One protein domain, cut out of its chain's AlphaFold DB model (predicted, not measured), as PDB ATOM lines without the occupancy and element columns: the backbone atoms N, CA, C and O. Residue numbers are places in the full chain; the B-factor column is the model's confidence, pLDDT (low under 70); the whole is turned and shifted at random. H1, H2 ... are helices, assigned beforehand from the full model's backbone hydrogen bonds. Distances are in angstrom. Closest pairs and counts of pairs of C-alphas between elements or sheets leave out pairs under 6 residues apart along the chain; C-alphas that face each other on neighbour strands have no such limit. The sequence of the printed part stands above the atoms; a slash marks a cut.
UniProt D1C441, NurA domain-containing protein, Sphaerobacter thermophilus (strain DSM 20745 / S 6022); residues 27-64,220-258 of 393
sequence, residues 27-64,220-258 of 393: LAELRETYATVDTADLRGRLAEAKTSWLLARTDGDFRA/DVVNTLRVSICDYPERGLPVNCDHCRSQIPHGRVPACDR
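AT A GLANCE: This is residues 27 to 64 and 220 to 258 of the 393 residues of the protein "NurA domain-containing protein" of Sphaerobacter thermophilus (strain DSM 20745 / S 6022) (UniProt D1C441). A loose-knit group of short helices surrounds H3 in the middle: H2 crosses H3 nearly at right angles, H5 packs on it and H1 is near it, while H4 lies away from the other helices, toward one end of the longest axis. Two long stretches with no named element, residues 49 to 64 and 229 to 240, loop through and round the group. The printed part has 77 residues, with five named helices in the order H1 to H5 and no named strand; the class is all helix. The whole is compact, with a radius of gyration of the C-alphas of 12.3 A and spans of 38 by 28 by 22 A.

HOW THE PARTS SIT: H2, residues 39 to 48, touches H3, residues 220 to 228; their closest C-alphas, of Leu 42 and Ser 228, are 5.3 A apart, and their lines are about perpendicular at 84 degrees. H3 also touches H5, residues 255 to 258, with the closest C-alphas, of Arg 226 and Cys 256, 4.7 A apart. H1, residues 27 to 36, is close to H3 but not clearly touching; the closest C-alphas, of Thr 33 and Leu 225, are 7.0 A apart. H4, residues 241 to 247, touches no helix. In H1, H3 and H4 every O i to N i+4 pair is within hydrogen-bond range, in H2 5 of 6; H5 is too short for such a pair.

IN THESE COORDINATES: H1 runs 14.1 A from C-alpha 27 at (-26.187, -46.405, 0.547), H2 15.0 A, H3 12.6 A from C-alpha 220 at (-21.739, -32.458, 9.374), and H4 9.9 A. H5 runs 5.7 A to C-alpha 258 at (-19.362, -41.903, -4.087).

THE WHOLE: The two C-alphas farthest apart, of Ala 64 and His 250, are 38.5 A apart. Residues 65 to 219 are not printed, and C-alphas 64 and 220 are 16.1 A apart across the cut. The link from H3 to H4 is long, with 12 residues. Confidence is under 70 at residues 233 to 236 and 250 to 251.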
ATOM      1  N   LEU A  27     -25.885 -45.986  -0.835       90.00
ATOM      2  CA  LEU A  27     -26.187 -46.405   0.547       90.00
ATOM      3  C   LEU A  27     -25.277 -47.546   1.035       90.00
ATOM      4  O   LEU A  27     -24.884 -47.569   2.199       90.00
ATOM      5  N   ALA A  28     -24.939 -48.495   0.157       91.75
ATOM      6  CA  ALA A  28     -24.012 -49.577   0.492       91.75
ATOM      7  C   ALA A  28     -22.613 -49.032   0.821       91.75
ATOM      8  O   ALA A  28     -22.032 -49.418   1.831       91.75
ATOM      9  N   GLU A  29     -22.126 -48.080   0.022       93.38
ATOM     10  CA  GLU A  29     -20.824 -47.444   0.236       93.38
ATOM     11  C   GLU A  29     -20.836 -46.543   1.479       93.38
ATOM     12  O   GLU A  29     -19.870 -46.539   2.235       93.38
ATOM     13  N   LEU A  30     -21.953 -45.865   1.770       94.94
ATOM     14  CA  LEU A  30     -22.146 -45.121   3.018       94.94
ATOM     15  C   LEU A  30     -22.089 -46.037   4.248       94.94
ATOM     16  O   LEU A  30     -21.397 -45.715   5.213       94.94
ATOM     17  N   ARG A  31     -22.778 -47.185   4.207       95.31
ATOM     18  CA  ARG A  31     -22.746 -48.194   5.281       95.31
ATOM     19  C   ARG A  31     -21.346 -48.747   5.495       95.31
ATOM     20  O   ARG A  31     -20.892 -48.809   6.631       95.31
ATOM     21  N   GLU A  32     -20.666 -49.132   4.421       95.31
ATOM     22  CA  GLU A  32     -19.302 -49.656   4.488       95.31
ATOM     23  C   GLU A  32     -18.327 -48.605   5.026       95.31
ATOM     24  O   GLU A  32     -17.559 -48.891   5.945       95.31
ATOM     25  N   THR A  33     -18.417 -47.369   4.533       95.06
ATOM     26  CA  THR A  33     -17.584 -46.249   4.984       95.06
ATOM     27  C   THR A  33     -17.801 -45.958   6.465       95.06
ATOM     28  O   THR A  33     -16.836 -45.856   7.216       95.06
ATOM     29  N   TYR A  34     -19.056 -45.872   6.916       95.69
ATOM     30  CA  TYR A  34     -19.357 -45.668   8.331       95.69
ATOM     31  C   TYR A  34     -18.887 -46.850   9.186       95.69
ATOM     32  O   TYR A  34     -18.329 -46.641  10.253       95.69
ATOM     33  N   ALA A  35     -19.056 -48.091   8.723       94.25
ATOM     34  CA  ALA A  35     -18.658 -49.277   9.478       94.25
ATOM     35  C   ALA A  35     -17.134 -49.422   9.616       94.25
ATOM     36  O   ALA A  35     -16.669 -49.954  10.625       94.25
ATOM     37  N   THR A  36     -16.367 -48.957   8.629       94.06
ATOM     38  CA  THR A  36     -14.911 -49.162   8.536       94.06
ATOM     39  C   THR A  36     -14.081 -47.917   8.843       94.06
ATOM     40  O   THR A  36     -12.854 -48.000   8.808       94.06
ATOM     41  N   VAL A  37     -14.712 -46.779   9.162       93.25
ATOM     42  CA  VAL A  37     -13.987 -45.529   9.418       93.25
ATOM     43  C   VAL A  37     -12.978 -45.689  10.557       93.25
ATOM     44  O   VAL A  37     -13.319 -46.048  11.687       93.25
ATOM     45  N   ASP A  38     -11.716 -45.396  10.252       91.19
ATOM     46  CA  ASP A  38     -10.659 -45.295  11.249       91.19
ATOM     47  C   ASP A  38     -10.734 -43.912  11.906       91.19
ATOM     48  O   ASP A  38     -10.446 -42.884  11.290       91.19
ATOM     49  N   THR A  39     -11.142 -43.889  13.174       90.31
ATOM     50  CA  THR A  39     -11.305 -42.649  13.942       90.31
ATOM     51  C   THR A  39      -9.975 -41.913  14.141       90.31
ATOM     52  O   THR A  39      -9.960 -40.681  14.173       90.31
ATOM     53  N   ALA A  40      -8.851 -42.629  14.251       89.56
ATOM     54  CA  ALA A  40      -7.544 -42.008  14.450       89.56
ATOM     55  C   ALA A  40      -7.047 -41.329  13.163       89.56
ATOM     56  O   ALA A  40      -6.634 -40.168  13.212       89.56
ATOM     57  N   ASP A  41      -7.152 -42.016  12.019       90.31
ATOM     58  CA  ASP A  41      -6.841 -41.437  10.702       90.31
ATOM     59  C   ASP A  41      -7.752 -40.239  10.396       90.31
ATOM     60  O   ASP A  41      -7.279 -39.157  10.039       90.31
ATOM     61  N   LEU A  42      -9.059 -40.394  10.633       91.62
ATOM     62  CA  LEU A  42     -10.039 -39.336  10.428       91.62
ATOM     63  C   LEU A  42      -9.701 -38.079  11.238       91.62
ATOM     64  O   LEU A  42      -9.717 -36.976  10.689       91.62
ATOM     65  N   ARG A  43      -9.343 -38.222  12.521       91.12
ATOM     66  CA  ARG A  43      -8.953 -37.083  13.364       91.12
ATOM     67  C   ARG A  43      -7.750 -36.337  12.788       91.12
ATOM     68  O   ARG A  43      -7.773 -35.107  12.738       91.12
ATOM     69  N   GLY A  44      -6.741 -37.068  12.309       89.62
ATOM     70  CA  GLY A  44      -5.579 -36.486  11.637       89.62
ATOM     71  C   GLY A  44      -5.973 -35.684  10.394       89.62
ATOM     72  O   GLY A  44      -5.573 -34.531  10.247       89.62
ATOM     73  N   ARG A  45      -6.836 -36.248   9.542       91.00
ATOM     74  CA  ARG A  45      -7.330 -35.565   8.335       91.00
ATOM     75  C   ARG A  45      -8.134 -34.304   8.656       91.00
ATOM     76  O   ARG A  45      -7.954 -33.286   7.993       91.00
ATOM     77  N   LEU A  46      -9.008 -34.350   9.665       91.88
ATOM     78  CA  LEU A  46      -9.882 -33.229  10.042       91.88
ATOM     79  C   LEU A  46      -9.138 -32.035  10.644       91.88
ATOM     80  O   LEU A  46      -9.647 -30.913  10.561       91.88
ATOM     81  N   ALA A  47      -7.971 -32.257  11.254       89.00
ATOM     82  CA  ALA A  47      -7.171 -31.195  11.863       89.00
ATOM     83  C   ALA A  47      -6.705 -30.156  10.831       89.00
ATOM     84  O   ALA A  47      -6.676 -28.962  11.120       89.00
ATOM     85  N   GLU A  48      -6.400 -30.605   9.611       87.94
ATOM     86  CA  GLU A  48      -5.848 -29.764   8.543       87.94
ATOM     87  C   GLU A  48      -6.806 -29.597   7.349       87.94
ATOM     88  O   GLU A  48      -6.494 -28.876   6.395       87.94
ATOM     89  N   ALA A  49      -7.979 -30.245   7.392       90.56
ATOM     90  CA  ALA A  49      -8.968 -30.200   6.323       90.56
ATOM     91  C   ALA A  49      -9.484 -28.776   6.066       90.56
ATOM     92  O   ALA A  49      -9.892 -28.053   6.975       90.56
ATOM     93  N   LYS A  50      -9.522 -28.399   4.787       90.88
ATOM     94  CA  LYS A  50     -10.120 -27.165   4.278       90.88
ATOM     95  C   LYS A  50     -11.351 -27.506   3.454       90.88
ATOM     96  O   LYS A  50     -11.242 -28.010   2.332       90.88
ATOM     97  N   THR A  51     -12.512 -27.216   4.024       91.25
ATOM     98  CA  THR A  51     -13.829 -27.454   3.433       91.25
ATOM     99  C   THR A  51     -14.642 -26.163   3.416       91.25
ATOM    100  O   THR A  51     -14.444 -25.273   4.243       91.25
ATOM    101  N   SER A  52     -15.574 -26.068   2.469       88.62
ATOM    102  CA  SER A  52     -16.584 -25.003   2.395       88.62
ATOM    103  C   SER A  52     -17.888 -25.371   3.119       88.62
ATOM    104  O   SER A  52     -18.843 -24.600   3.117       88.62
ATOM    105  N   TRP A  53     -17.919 -26.540   3.759       90.75
ATOM    106  CA  TRP A  53     -19.023 -27.072   4.554       90.75
ATOM    107  C   TRP A  53     -18.552 -27.448   5.961       90.75
ATOM    108  O   TRP A  53     -17.351 -27.607   6.205       90.75
ATOM    109  N   LEU A  54     -19.512 -27.613   6.869       94.38
ATOM    110  CA  LEU A  54     -19.274 -27.963   8.266       94.38
ATOM    111  C   LEU A  54     -18.887 -29.433   8.433       94.38
ATOM    112  O   LEU A  54     -19.312 -30.298   7.659       94.38
ATOM    113  N   LEU A  55     -18.081 -29.693   9.459       95.50
ATOM    114  CA  LEU A  55     -17.569 -31.004   9.829       95.50
ATOM    115  C   LEU A  55     -17.940 -31.305  11.287       95.50
ATOM    116  O   LEU A  55     -18.064 -30.404  12.113       95.50
ATOM    117  N   ALA A  56     -18.065 -32.587  11.603       96.06
ATOM    118  CA  ALA A  56     -18.295 -33.108  12.940       96.06
ATOM    119  C   ALA A  56     -16.963 -33.616  13.507       96.06
ATOM    120  O   ALA A  56     -16.382 -34.572  12.991       96.06
ATOM    121  N   ARG A  57     -16.448 -32.981  14.564       94.88
ATOM    122  CA  ARG A  57     -15.178 -33.385  15.197       94.88
ATOM    123  C   ARG A  57     -15.431 -34.127  16.498       94.88
ATOM    124  O   ARG A  57     -16.298 -33.729  17.256       94.88
ATOM    125  N   THR A  58     -14.670 -35.177  16.790       93.69
ATOM    126  CA  THR A  58     -14.786 -35.880  18.073       93.69
ATOM    127  C   THR A  58     -13.468 -36.515  18.513       93.69
ATOM    128  O   THR A  58     -12.673 -36.995  17.695       93.69
ATOM    129  N   ASP A  59     -13.254 -36.529  19.826       88.12
ATOM    130  CA  ASP A  59     -12.133 -37.214  20.473       88.12
ATOM    131  C   ASP A  59     -12.489 -38.649  20.904       88.12
ATOM    132  O   ASP A  59     -11.591 -39.461  21.140       88.12
ATOM    133  N   GLY A  60     -13.784 -38.985  20.935       89.81
ATOM    134  CA  GLY A  60     -14.289 -40.332  21.209       89.81
ATOM    135  C   GLY A  60     -14.302 -41.238  19.974       89.81
ATOM    136  O   GLY A  60     -13.779 -40.875  18.920       89.81
ATOM    137  N   ASP A  61     -14.912 -42.420  20.103       92.75
ATOM    138  CA  ASP A  61     -15.193 -43.290  18.954       92.75
ATOM    139  C   ASP A  61     -16.287 -42.652  18.091       92.75
ATOM    140  O   ASP A  61     -17.411 -42.431  18.546       92.75
ATOM    141  N   PHE A  62     -15.958 -42.376  16.829       92.88
ATOM    142  CA  PHE A  62     -16.861 -41.747  15.867       92.88
ATOM    143  C   PHE A  62     -18.167 -42.532  15.666       92.88
ATOM    144  O   PHE A  62     -19.197 -41.960  15.301       92.88
ATOM    145  N   ARG A  63     -18.131 -43.848  15.901       94.38
ATOM    146  CA  ARG A  63     -19.265 -44.757  15.702       94.38
ATOM    147  C   ARG A  63     -19.982 -45.124  17.001       94.38
ATOM    148  O   ARG A  63     -20.854 -45.985  16.960       94.38
ATOM    149  N   ALA A  64     -19.626 -44.525  18.141       95.50
ATOM    150  CA  ALA A  64     -20.237 -44.907  19.410       95.50
ATOM    151  C   ALA A  64     -21.742 -44.616  19.409       95.50
ATOM    152  O   ALA A  64     -22.171 -43.492  19.127       95.50
ATOM    153  N   ASP A 220     -23.059 -32.561   8.743       97.00
ATOM    154  CA  ASP A 220     -21.739 -32.458   9.374       97.00
ATOM    155  C   ASP A 220     -21.021 -33.820   9.474       97.00
ATOM    156  O   ASP A 220     -19.824 -33.927   9.180       97.00
ATOM    157  N   VAL A 221     -21.743 -34.880   9.849       97.25
ATOM    158  CA  VAL A 221     -21.196 -36.239  10.008       97.25
ATOM    159  C   VAL A 221     -20.958 -36.886   8.644       97.25
ATOM    160  O   VAL A 221     -19.874 -37.418   8.399       97.25
ATOM    161  N   VAL A 222     -21.911 -36.793   7.715       96.56
ATOM    162  CA  VAL A 222     -21.746 -37.294   6.336       96.56
ATOM    163  C   VAL A 222     -20.579 -36.590   5.635       96.56
ATOM    164  O   VAL A 222     -19.739 -37.236   5.008       96.56
ATOM    165  N   ASN A 223     -20.458 -35.276   5.799       96.06
ATOM    166  CA  ASN A 223     -19.339 -34.480   5.299       96.06
ATOM    167  C   ASN A 223     -18.001 -34.922   5.896       96.06
ATOM    168  O   ASN A 223     -16.974 -34.903   5.218       96.06
ATOM    169  N   THR A 224     -18.012 -35.350   7.153       96.12
ATOM    170  CA  THR A 224     -16.835 -35.899   7.823       96.12
ATOM    171  C   THR A 224     -16.439 -37.259   7.245       96.12
ATOM    172  O   THR A 224     -15.258 -37.494   6.984       96.12
ATOM    173  N   LEU A 225     -17.408 -38.119   6.916       95.88
ATOM    174  CA  LEU A 225     -17.152 -39.361   6.173       95.88
ATOM    175  C   LEU A 225     -16.607 -39.088   4.760       95.88
ATOM    176  O   LEU A 225     -15.732 -39.807   4.287       95.88
ATOM    177  N   ARG A 226     -17.036 -38.009   4.090       94.69
ATOM    178  CA  ARG A 226     -16.440 -37.600   2.800       94.69
ATOM    179  C   ARG A 226     -14.946 -37.285   2.935       94.69
ATOM    180  O   ARG A 226     -14.181 -37.572   2.015       94.69
ATOM    181  N   VAL A 227     -14.524 -36.709   4.064       93.69
ATOM    182  CA  VAL A 227     -13.105 -36.451   4.366       93.69
ATOM    183  C   VAL A 227     -12.349 -37.756   4.644       93.69
ATOM    184  O   VAL A 227     -11.209 -37.892   4.190       93.69
ATOM    185  N   SER A 228     -12.973 -38.727   5.324       92.56
ATOM    186  CA  SER A 228     -12.332 -40.012   5.655       92.56
ATOM    187  C   SER A 228     -11.936 -40.802   4.406       92.56
ATOM    188  O   SER A 228     -10.818 -41.304   4.324       92.56
ATOM    189  N   ILE A 229     -12.801 -40.831   3.391       91.56
ATOM    190  CA  ILE A 229     -12.536 -41.550   2.136       91.56
ATOM    191  C   ILE A 229     -11.832 -40.700   1.079       91.56
ATOM    192  O   ILE A 229     -11.585 -41.182  -0.025       91.56
ATOM    193  N   CYS A 230     -11.544 -39.428   1.374       90.19
ATOM    194  CA  CYS A 230     -10.959 -38.520   0.399       90.19
ATOM    195  C   CYS A 230      -9.619 -39.080  -0.108       90.19
ATOM    196  O   CYS A 230      -8.687 -39.308   0.664       90.19
ATOM    197  N   ASP A 231      -9.530 -39.286  -1.420       85.62
ATOM    198  CA  ASP A 231      -8.338 -39.756  -2.133       85.62
ATOM    199  C   ASP A 231      -7.457 -38.592  -2.617       85.62
ATOM    200  O   ASP A 231      -6.422 -38.796  -3.256       85.62
ATOM    201  N   TYR A 232      -7.864 -37.359  -2.300       79.81
ATOM    202  CA  TYR A 232      -7.152 -36.138  -2.625       79.81
ATOM    203  C   TYR A 232      -6.584 -35.470  -1.367       79.81
ATOM    204  O   TYR A 232      -7.337 -35.201  -0.426       79.81
ATOM    205  N   PRO A 233      -5.301 -35.080  -1.375       67.31
ATOM    206  CA  PRO A 233      -4.329 -35.189  -2.465       67.31
ATOM    207  C   PRO A 233      -3.475 -36.463  -2.376       67.31
ATOM    208  O   PRO A 233      -2.989 -36.828  -1.311       67.31
ATOM    209  N   GLU A 234      -3.144 -37.047  -3.532       67.38
ATOM    210  CA  GLU A 234      -2.301 -38.255  -3.680       67.38
ATOM    211  C   GLU A 234      -0.849 -38.103  -3.150       67.38
ATOM    212  O   GLU A 234      -0.041 -39.021  -3.263       67.38
ATOM    213  N   ARG A 235      -0.485 -36.945  -2.578       59.22
ATOM    214  CA  ARG A 235       0.873 -36.594  -2.112       59.22
ATOM    215  C   ARG A 235       0.963 -36.241  -0.621       59.22
ATOM    216  O   ARG A 235       1.925 -35.592  -0.223       59.22
ATOM    217  N   GLY A 236      -0.029 -36.623   0.186       62.94
ATOM    218  CA  GLY A 236      -0.002 -36.393   1.637       62.94
ATOM    219  C   GLY A 236      -0.087 -34.919   2.051       62.94
ATOM    220  O   GLY A 236       0.371 -34.563   3.129       62.94
ATOM    221  N   LEU A 237      -0.633 -34.050   1.191       72.31
ATOM    222  CA  LEU A 237      -1.024 -32.697   1.604       72.31
ATOM    223  C   LEU A 237      -2.378 -32.759   2.342       72.31
ATOM    224  O   LEU A 237      -3.116 -33.734   2.182       72.31
ATOM    225  N   PRO A 238      -2.745 -31.715   3.100       84.50
ATOM    226  CA  PRO A 238      -4.047 -31.646   3.751       84.50
ATOM    227  C   PRO A 238      -5.211 -31.738   2.762       84.50
ATOM    228  O   PRO A 238      -5.126 -31.233   1.635       84.50
ATOM    229  N   VAL A 239      -6.332 -32.314   3.210       88.75
ATOM    230  CA  VAL A 239      -7.585 -32.314   2.445       88.75
ATOM    231  C   VAL A 239      -7.978 -30.869   2.147       88.75
ATOM    232  O   VAL A 239      -8.131 -30.057   3.052       88.75
ATOM    233  N   ASN A 240      -8.137 -30.532   0.870       90.06
ATOM    234  CA  ASN A 240      -8.582 -29.212   0.441       90.06
ATOM    235  C   ASN A 240      -9.604 -29.377  -0.678       90.06
ATOM    236  O   ASN A 240      -9.245 -29.647  -1.828       90.06
ATOM    237  N   CYS A 241     -10.880 -29.254  -0.321       88.00
ATOM    238  CA  CYS A 241     -11.981 -29.544  -1.225       88.00
ATOM    239  C   CYS A 241     -12.083 -28.515  -2.348       88.00
ATOM    240  O   CYS A 241     -12.211 -28.914  -3.501       88.00
ATOM    241  N   ASP A 242     -11.931 -27.224  -2.053       86.06
ATOM    242  CA  ASP A 242     -11.990 -26.172  -3.076       86.06
ATOM    243  C   ASP A 242     -10.857 -26.341  -4.099       86.06
ATOM    244  O   ASP A 242     -11.071 -26.279  -5.313       86.06
ATOM    245  N   HIS A 243      -9.648 -26.656  -3.621       86.00
ATOM    246  CA  HIS A 243      -8.519 -26.932  -4.499       86.00
ATOM    247  C   HIS A 243      -8.733 -28.216  -5.308       86.00
ATOM    248  O   HIS A 243      -8.547 -28.189  -6.523       86.00
ATOM    249  N   CYS A 244      -9.191 -29.306  -4.684       86.88
ATOM    250  CA  CYS A 244      -9.552 -30.541  -5.385       86.88
ATOM    251  C   CYS A 244     -10.530 -30.244  -6.530       86.88
ATOM    252  O   CYS A 244     -10.221 -30.518  -7.687       86.88
ATOM    253  N   ARG A 245     -11.648 -29.565  -6.240       84.81
ATOM    254  CA  ARG A 245     -12.674 -29.200  -7.231       84.81
ATOM    255  C   ARG A 245     -12.137 -28.364  -8.392       84.81
ATOM    256  O   ARG A 245     -12.629 -28.512  -9.504       84.81
ATOM    257  N   SER A 246     -11.108 -27.547  -8.162       84.38
ATOM    258  CA  SER A 246     -10.448 -26.768  -9.218       84.38
ATOM    259  C   SER A 246      -9.468 -27.566 -10.092       84.38
ATOM    260  O   SER A 246      -9.132 -27.111 -11.183       84.38
ATOM    261  N   GLN A 247      -8.988 -28.725  -9.624       80.69
ATOM    262  CA  GLN A 247      -7.923 -29.508 -10.268       80.69
ATOM    263  C   GLN A 247      -8.387 -30.861 -10.827       80.69
ATOM    264  O   GLN A 247      -7.603 -31.526 -11.508       80.69
ATOM    265  N   ILE A 248      -9.615 -31.312 -10.533       74.50
ATOM    266  CA  ILE A 248     -10.107 -32.623 -10.984       74.50
ATOM    267  C   ILE A 248     -10.089 -32.691 -12.523       74.50
ATOM    268  O   ILE A 248     -10.769 -31.898 -13.181       74.50
ATOM    269  N   PRO A 249      -9.363 -33.659 -13.119       72.44
ATOM    270  CA  PRO A 249      -9.410 -33.891 -14.556       72.44
ATOM    271  C   PRO A 249     -10.830 -34.244 -15.008       72.44
ATOM    272  O   PRO A 249     -11.526 -35.013 -14.340       72.44
ATOM    273  N   HIS A 250     -11.247 -33.736 -16.172       66.94
ATOM    274  CA  HIS A 250     -12.551 -34.064 -16.754       66.94
ATOM    275  C   HIS A 250     -12.779 -35.587 -16.795       66.94
ATOM    276  O   HIS A 250     -11.999 -36.319 -17.402       66.94
ATOM    277  N   GLY A 251     -13.857 -36.052 -16.157       66.88
ATOM    278  CA  GLY A 251     -14.269 -37.460 -16.147       66.88
ATOM    279  C   GLY A 251     -13.790 -38.298 -14.955       66.88
ATOM    280  O   GLY A 251     -14.232 -39.438 -14.831       66.88
ATOM    281  N   ARG A 252     -12.945 -37.772 -14.053       80.56
ATOM    282  CA  ARG A 252     -12.669 -38.433 -12.763       80.56
ATOM    283  C   ARG A 252     -13.781 -38.097 -11.769       80.56
ATOM    284  O   ARG A 252     -14.058 -36.926 -11.537       80.56
ATOM    285  N   VAL A 253     -14.355 -39.122 -11.145       82.19
ATOM    286  CA  VAL A 253     -15.231 -38.981  -9.972       82.19
ATOM    287  C   VAL A 253     -14.357 -39.131  -8.717       82.19
ATOM    288  O   VAL A 253     -13.778 -40.206  -8.531       82.19
ATOM    289  N   PRO A 254     -14.186 -38.079  -7.896       87.25
ATOM    290  CA  PRO A 254     -13.483 -38.158  -6.613       87.25
ATOM    291  C   PRO A 254     -14.071 -39.232  -5.697       87.25
ATOM    292  O   PRO A 254     -15.277 -39.471  -5.733       87.25
ATOM    293  N   ALA A 255     -13.255 -39.838  -4.829       88.81
ATOM    294  CA  ALA A 255     -13.757 -40.846  -3.890       88.81
ATOM    295  C   ALA A 255     -14.882 -40.292  -3.000       88.81
ATOM    296  O   ALA A 255     -15.891 -40.961  -2.795       88.81
ATOM    297  N   CYS A 256     -14.759 -39.033  -2.567       89.75
ATOM    298  CA  CYS A 256     -15.774 -38.374  -1.755       89.75
ATOM    299  C   CYS A 256     -17.144 -38.256  -2.440       89.75
ATOM    300  O   CYS A 256     -18.126 -38.218  -1.713       89.75
ATOM    301  N   ASP A 257     -17.241 -38.261  -3.777       89.31
ATOM    302  CA  ASP A 257     -18.514 -38.168  -4.523       89.31
ATOM    303  C   ASP A 257     -19.279 -39.495  -4.593       89.31
ATOM    304  O   ASP A 257     -20.423 -39.525  -5.040       89.31
ATOM    305  N   ARG A 258     -18.676 -40.604  -4.149       90.12
ATOM    306  CA  ARG A 258     -19.362 -41.903  -4.087       90.12
ATOM    307  C   ARG A 258     -20.369 -41.979  -2.945       90.12
ATOM    308  O   ARG A 258     -21.324 -42.751  -3.021       90.12
TER     309      ARG A 258